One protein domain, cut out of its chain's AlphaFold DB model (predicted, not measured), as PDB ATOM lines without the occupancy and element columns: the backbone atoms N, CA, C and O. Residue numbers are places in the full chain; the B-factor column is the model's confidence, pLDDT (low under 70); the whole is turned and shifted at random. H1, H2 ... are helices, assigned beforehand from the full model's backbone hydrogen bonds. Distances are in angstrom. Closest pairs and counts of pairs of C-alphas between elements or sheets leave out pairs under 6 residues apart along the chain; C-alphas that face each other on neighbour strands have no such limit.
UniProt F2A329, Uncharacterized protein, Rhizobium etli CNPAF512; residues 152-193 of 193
ATOM      1  N   GLU A 152     128.879 149.895  95.384       83.94
ATOM      2  CA  GLU A 152     129.780 149.780  96.535       83.94
ATOM      3  C   GLU A 152     129.189 148.939  97.681       83.94
ATOM      4  O   GLU A 152     129.897 148.172  98.338       83.94
ATOM      5  N   SER A 153     127.872 149.031  97.895       82.31
ATOM      6  CA  SER A 153     127.161 148.262  98.920       82.31
ATOM      7  C   SER A 153     127.181 146.762  98.611       82.31
ATOM      8  O   SER A 153     127.522 145.938  99.466       82.31
ATOM      9  N   SER A 154     126.893 146.412  97.355       82.50
ATOM     10  CA  SER A 154     126.885 145.029  96.873       82.50
ATOM     11  C   SER A 154     128.286 144.418  96.902       82.50
ATOM     12  O   SER A 154     128.457 143.286  97.351       82.50
ATOM     13  N   GLU A 155     129.306 145.175  96.493       87.69
ATOM     14  CA  GLU A 155     130.701 144.724  96.526       87.69
ATOM     15  C   GLU A 155     131.193 144.485  97.955       87.69
ATOM     16  O   GLU A 155     131.797 143.448  98.246       87.69
ATOM     17  N   LYS A 156     130.891 145.409  98.876       88.25
ATOM     18  CA  LYS A 156     131.243 145.265 100.291       88.25
ATOM     19  C   LYS A 156     130.576 144.036 100.908       88.25
ATOM     20  O   LYS A 156     131.248 143.254 101.585       88.25
ATOM     21  N   GLY A 157     129.281 143.843 100.650       88.19
ATOM     22  CA  GLY A 157     128.533 142.669 101.102       88.19
ATOM     23  C   GLY A 157     129.087 141.366 100.522       88.19
ATOM     24  O   GLY A 157     129.328 140.414 101.265       88.19
ATOM     25  N   GLY A 158     129.376 141.343  99.220       90.62
ATOM     26  CA  GLY A 158     129.966 140.193  98.534       90.62
ATOM     27  C   GLY A 158     131.347 139.829  99.077       90.62
ATOM     28  O   GLY A 158     131.621 138.657  99.335       90.62
ATOM     29  N   ARG A 159     132.200 140.824  99.342       91.94
ATOM     30  CA  ARG A 159     133.521 140.607  99.944       91.94
ATOM     31  C   ARG A 159     133.415 140.029 101.353       91.94
ATOM     32  O   ARG A 159     134.114 139.067 101.664       91.94
ATOM     33  N   ALA A 160     132.538 140.584 102.191       91.00
ATOM     34  CA  ALA A 160     132.322 140.091 103.550       91.00
ATOM     35  C   ALA A 160     131.746 138.663 103.558       91.00
ATOM     36  O   ALA A 160     132.264 137.790 104.255       91.00
ATOM     37  N   GLY A 161     130.726 138.396 102.738       90.31
ATOM     38  CA  GLY A 161     130.114 137.070 102.615       90.31
ATOM     39  C   GLY A 161     131.059 136.024 102.018       90.31
ATOM     40  O   GLY A 161     131.091 134.878 102.476       90.31
ATOM     41  N   GLY A 162     131.874 136.419 101.038       90.75
ATOM     42  CA  GLY A 162     132.919 135.581 100.454       90.75
ATOM     43  C   GLY A 162     133.994 135.214 101.475       90.75
ATOM     44  O   GLY A 162     134.315 134.036 101.623       90.75
ATOM     45  N   ALA A 163     134.481 136.192 102.244       91.25
ATOM     46  CA  ALA A 163     135.441 135.956 103.319       91.25
ATOM     47  C   ALA A 163     134.870 135.030 104.407       91.25
ATOM     48  O   ALA A 163     135.522 134.063 104.793       91.25
ATOM     49  N   ALA A 164     133.628 135.262 104.845       89.06
ATOM     50  CA  ALA A 164     132.959 134.398 105.817       89.06
ATOM     51  C   ALA A 164     132.806 132.958 105.298       89.06
ATOM     52  O   ALA A 164     133.053 132.001 106.028       89.06
ATOM     53  N   SER A 165     132.455 132.788 104.021       86.38
ATOM     54  CA  SER A 165     132.353 131.467 103.387       86.38
ATOM     55  C   SER A 165     133.711 130.769 103.289       86.38
ATOM     56  O   SER A 165     133.804 129.565 103.530       86.38
ATOM     57  N   ALA A 166     134.768 131.525 102.988       86.81
ATOM     58  CA  ALA A 166     136.140 131.032 102.928       86.81
ATOM     59  C   ALA A 166     136.729 130.698 104.309       86.81
ATOM     60  O   ALA A 166     137.673 129.916 104.375       86.81
ATOM     61  N   ALA A 167     136.181 131.245 105.397       90.50
ATOM     62  CA  ALA A 167     136.617 130.959 106.764       90.50
ATOM     63  C   ALA A 167     135.984 129.688 107.371       90.50
ATOM     64  O   ALA A 167     136.534 129.140 108.321       90.50
ATOM     65  N   ARG A 168     134.863 129.188 106.825       90.38
ATOM     66  CA  ARG A 168     134.154 127.989 107.340       90.38
ATOM     67  C   ARG A 168     135.022 126.736 107.350       90.38
ATOM     68  O   ARG A 168     135.935 126.635 106.538       90.38
ATOM     69  N   LEU A 169     134.706 125.733 108.166       90.50
ATOM     70  CA  LEU A 169     135.438 124.459 108.141       90.50
ATOM     71  C   LEU A 169     135.214 123.708 106.813       90.50
ATOM     72  O   LEU A 169     134.199 123.879 106.135       90.50
ATOM     73  N   THR A 170     136.168 122.865 106.416       88.00
ATOM     74  CA  THR A 170     136.112 122.091 105.158       88.00
ATOM     75  C   THR A 170     134.877 121.190 105.072       88.00
ATOM     76  O   THR A 170     134.273 121.074 103.999       88.00
ATOM     77  N   GLU A 171     134.463 120.598 106.194       88.12
ATOM     78  CA  GLU A 171     133.250 119.780 106.273       88.12
ATOM     79  C   GLU A 171     131.981 120.602 106.030       88.12
ATOM     80  O   GLU A 171     131.141 120.211 105.217       88.12
ATOM     81  N   GLU A 172     131.866 121.783 106.641       88.81
ATOM     82  CA  GLU A 172     130.718 122.681 106.457       88.81
ATOM     83  C   GLU A 172     130.608 123.183 105.012       88.81
ATOM     84  O   GLU A 172     129.511 123.245 104.445       88.81
ATOM     85  N   ARG A 173     131.747 123.497 104.378       87.12
ATOM     86  CA  ARG A 173     131.790 123.871 102.954       87.12
ATOM     87  C   ARG A 173     131.296 122.721 102.074       87.12
ATOM     88  O   ARG A 173     130.497 122.939 101.164       87.12
ATOM     89  N   SER A 174     131.719 121.495 102.381       89.19
ATOM     90  CA  SER A 174     131.334 120.286 101.648       89.19
ATOM     91  C   SER A 174     129.852 119.941 101.831       89.19
ATOM     92  O   SER A 174     129.172 119.607 100.859       89.19
ATOM     93  N   ALA A 175     129.317 120.067 103.048       92.19
ATOM     94  CA  ALA A 175     127.894 119.885 103.333       92.19
ATOM     95  C   ALA A 175     127.032 120.914 102.580       92.19
ATOM     96  O   ALA A 175     126.040 120.552 101.942       92.19
ATOM     97  N   SER A 176     127.448 122.185 102.578       88.62
ATOM     98  CA  SER A 176     126.775 123.253 101.831       88.62
ATOM     99  C   SER A 176     126.787 122.997 100.316       88.62
ATOM    100  O   SER A 176     125.740 123.100  99.673       88.62
ATOM    101  N   ALA A 177     127.927 122.578  99.754       89.81
ATOM    102  CA  ALA A 177     128.050 122.251  98.333       89.81
ATOM    103  C   ALA A 177     127.160 121.064  97.924       89.81
ATOM    104  O   ALA A 177     126.458 121.138  96.913       89.81
ATOM    105  N   LYS A 178     127.121 119.996  98.735       93.94
ATOM    106  CA  LYS A 178     126.237 118.838  98.512       93.94
ATOM    107  C   LYS A 178     124.761 119.238  98.549       93.94
ATOM    108  O   LYS A 178     123.999 118.830  97.674       93.94
ATOM    109  N   LYS A 179     124.363 120.084  99.509       95.00
ATOM    110  CA  LYS A 179     122.994 120.619  99.601       95.00
ATOM    111  C   LYS A 179     122.625 121.430  98.357       95.00
ATOM    112  O   LYS A 179     121.554 121.221  97.795       95.00
ATOM    113  N   ALA A 180     123.518 122.305  97.890       92.69
ATOM    114  CA  ALA A 180     123.297 123.083  96.673       92.69
ATOM    115  C   ALA A 180     123.155 122.188  95.428       92.69
ATOM    116  O   ALA A 180     122.255 122.405  94.617       92.69
ATOM    117  N   ALA A 181     123.992 121.153  95.295       93.44
ATOM    118  CA  ALA A 181     123.903 120.189  94.200       93.44
ATOM    119  C   ALA A 181     122.580 119.400  94.218       93.44
ATOM    120  O   ALA A 181     121.964 119.219  93.170       93.44
ATOM    121  N   ALA A 182     122.111 118.975  95.397       94.12
ATOM    122  CA  ALA A 182     120.828 118.287  95.538       94.12
ATOM    123  C   ALA A 182     119.641 119.171  95.115       94.12
ATOM    124  O   ALA A 182     118.739 118.697  94.424       94.12
ATOM    125  N   THR A 183     119.656 120.462  95.471       94.31
ATOM    126  CA  THR A 183     118.627 121.416  95.029       94.31
ATOM    127  C   THR A 183     118.632 121.598  93.512       94.31
ATOM    128  O   THR A 183     117.566 121.587  92.907       94.31
ATOM    129  N   ARG A 184     119.809 121.719  92.879       93.44
ATOM    130  CA  ARG A 184     119.910 121.856  91.412       93.44
ATOM    131  C   ARG A 184     119.308 120.654  90.692       93.44
ATOM    132  O   ARG A 184     118.440 120.848  89.853       93.44
ATOM    133  N   LYS A 185     119.659 119.434  91.119       92.25
ATOM    134  CA  LYS A 185     119.066 118.198  90.582       92.25
ATOM    135  C   LYS A 185     117.542 118.188  90.715       92.25
ATOM    136  O   LYS A 185     116.841 117.868  89.766       92.25
ATOM    137  N   ARG A 186     117.003 118.574  91.878       90.75
ATOM    138  CA  ARG A 186     115.544 118.654  92.078       90.75
ATOM    139  C   ARG A 186     114.886 119.629  91.100       90.75
ATOM    140  O   ARG A 186     113.853 119.296  90.530       90.75
ATOM    141  N   ASN A 187     115.479 120.807  90.921       90.94
ATOM    142  CA  ASN A 187     114.936 121.839  90.044       90.94
ATOM    143  C   ASN A 187     115.003 121.423  88.567       90.94
ATOM    144  O   ASN A 187     114.041 121.667  87.850       90.94
ATOM    145  N   GLU A 188     116.072 120.740  88.140       87.81
ATOM    146  CA  GLU A 188     116.177 120.144  86.797       87.81
ATOM    147  C   GLU A 188     115.020 119.171  86.533       87.81
ATOM    148  O   GLU A 188     114.359 119.255  85.502       87.81
ATOM    149  N   HIS A 189     114.692 118.302  87.495       77.25
ATOM    150  CA  HIS A 189     113.541 117.402  87.370       77.25
ATOM    151  C   HIS A 189     112.188 118.135  87.330       77.25
ATOM    152  O   HIS A 189     111.248 117.620  86.736       77.25
ATOM    153  N   HIS A 190     112.066 119.318  87.945       74.56
ATOM    154  CA  HIS A 190     110.828 120.112  87.920       74.56
ATOM    155  C   HIS A 190     110.667 120.947  86.643       74.56
ATOM    156  O   HIS A 190     109.541 121.237  86.266       74.56
ATOM    157  N   SER A 191     111.753 121.323  85.961       73.00
ATOM    158  CA  SER A 191     111.684 122.093  84.707       73.00
ATOM    159  C   SER A 191     111.321 121.266  83.467       73.00
ATOM    160  O   SER A 191     111.157 121.835  82.393       73.00
ATOM    161  N   HIS A 192     111.238 119.937  83.593       60.75
ATOM    162  CA  HIS A 192     110.927 119.006  82.499       60.75
ATOM    163  C   HIS A 192     109.487 118.449  82.532       60.75
ATOM    164  O   HIS A 192     109.189 117.513  81.790       60.75
ATOM    165  N   HIS A 193     108.610 119.016  83.364       55.53
ATOM    166  CA  HIS A 193     107.168 118.748  83.397       55.53
ATOM    167  C   HIS A 193     106.388 119.943  82.850       55.53
ATOM    168  O   HIS A 193     105.345 119.692  82.207       55.53
TER     169      HIS A 193
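AT A GLANCE: This is residues 152 to 193 of the 193 residues of an uncharacterized protein of Rhizobium etli CNPAF512 (UniProt F2A329). Two straight helices, H1 and the longer H2, meet near their ends at a short bend in the chain and open away from each other as a wide, flat V. The arms have no third part between them, and residues 191 to 193 trail from the far end of H2. The printed part has 42 residues with two named helices, H1 then H2, and no named strand: all helix. It is extended, with a radius of gyration of the C-alphas of 14.5 A, and spans 40 by 29 by 5 A.

IN THESE COORDINATES: H1 is residues 152 to 167, 22.5 A from first to last C-alpha, beginning at C-alpha 152 (129.780, 149.780, 96.535). H2 is residues 170 to 190, 30.7 A long, ending at C-alpha 190 (110.828, 120.112, 87.920).

HOW THE PARTS SIT: H1 and H2 are close but not clearly touching; their closest C-alphas, those of Ser 165 and Arg 173, are 7.6 A apart. They run opposite ways at a steep tilt of 64 degrees. In H1 and H2 every O i to N i+4 pair is within hydrogen-bond range.

THE WHOLE: The C-alphas of Glu 152 and His 193, the two farthest apart, are 40.6 A apart. The printed part has no cut, and the link from H1 to H2 is tight. Mean pLDDT of the printed part is 87.2; residues 192 to 193 are under 70.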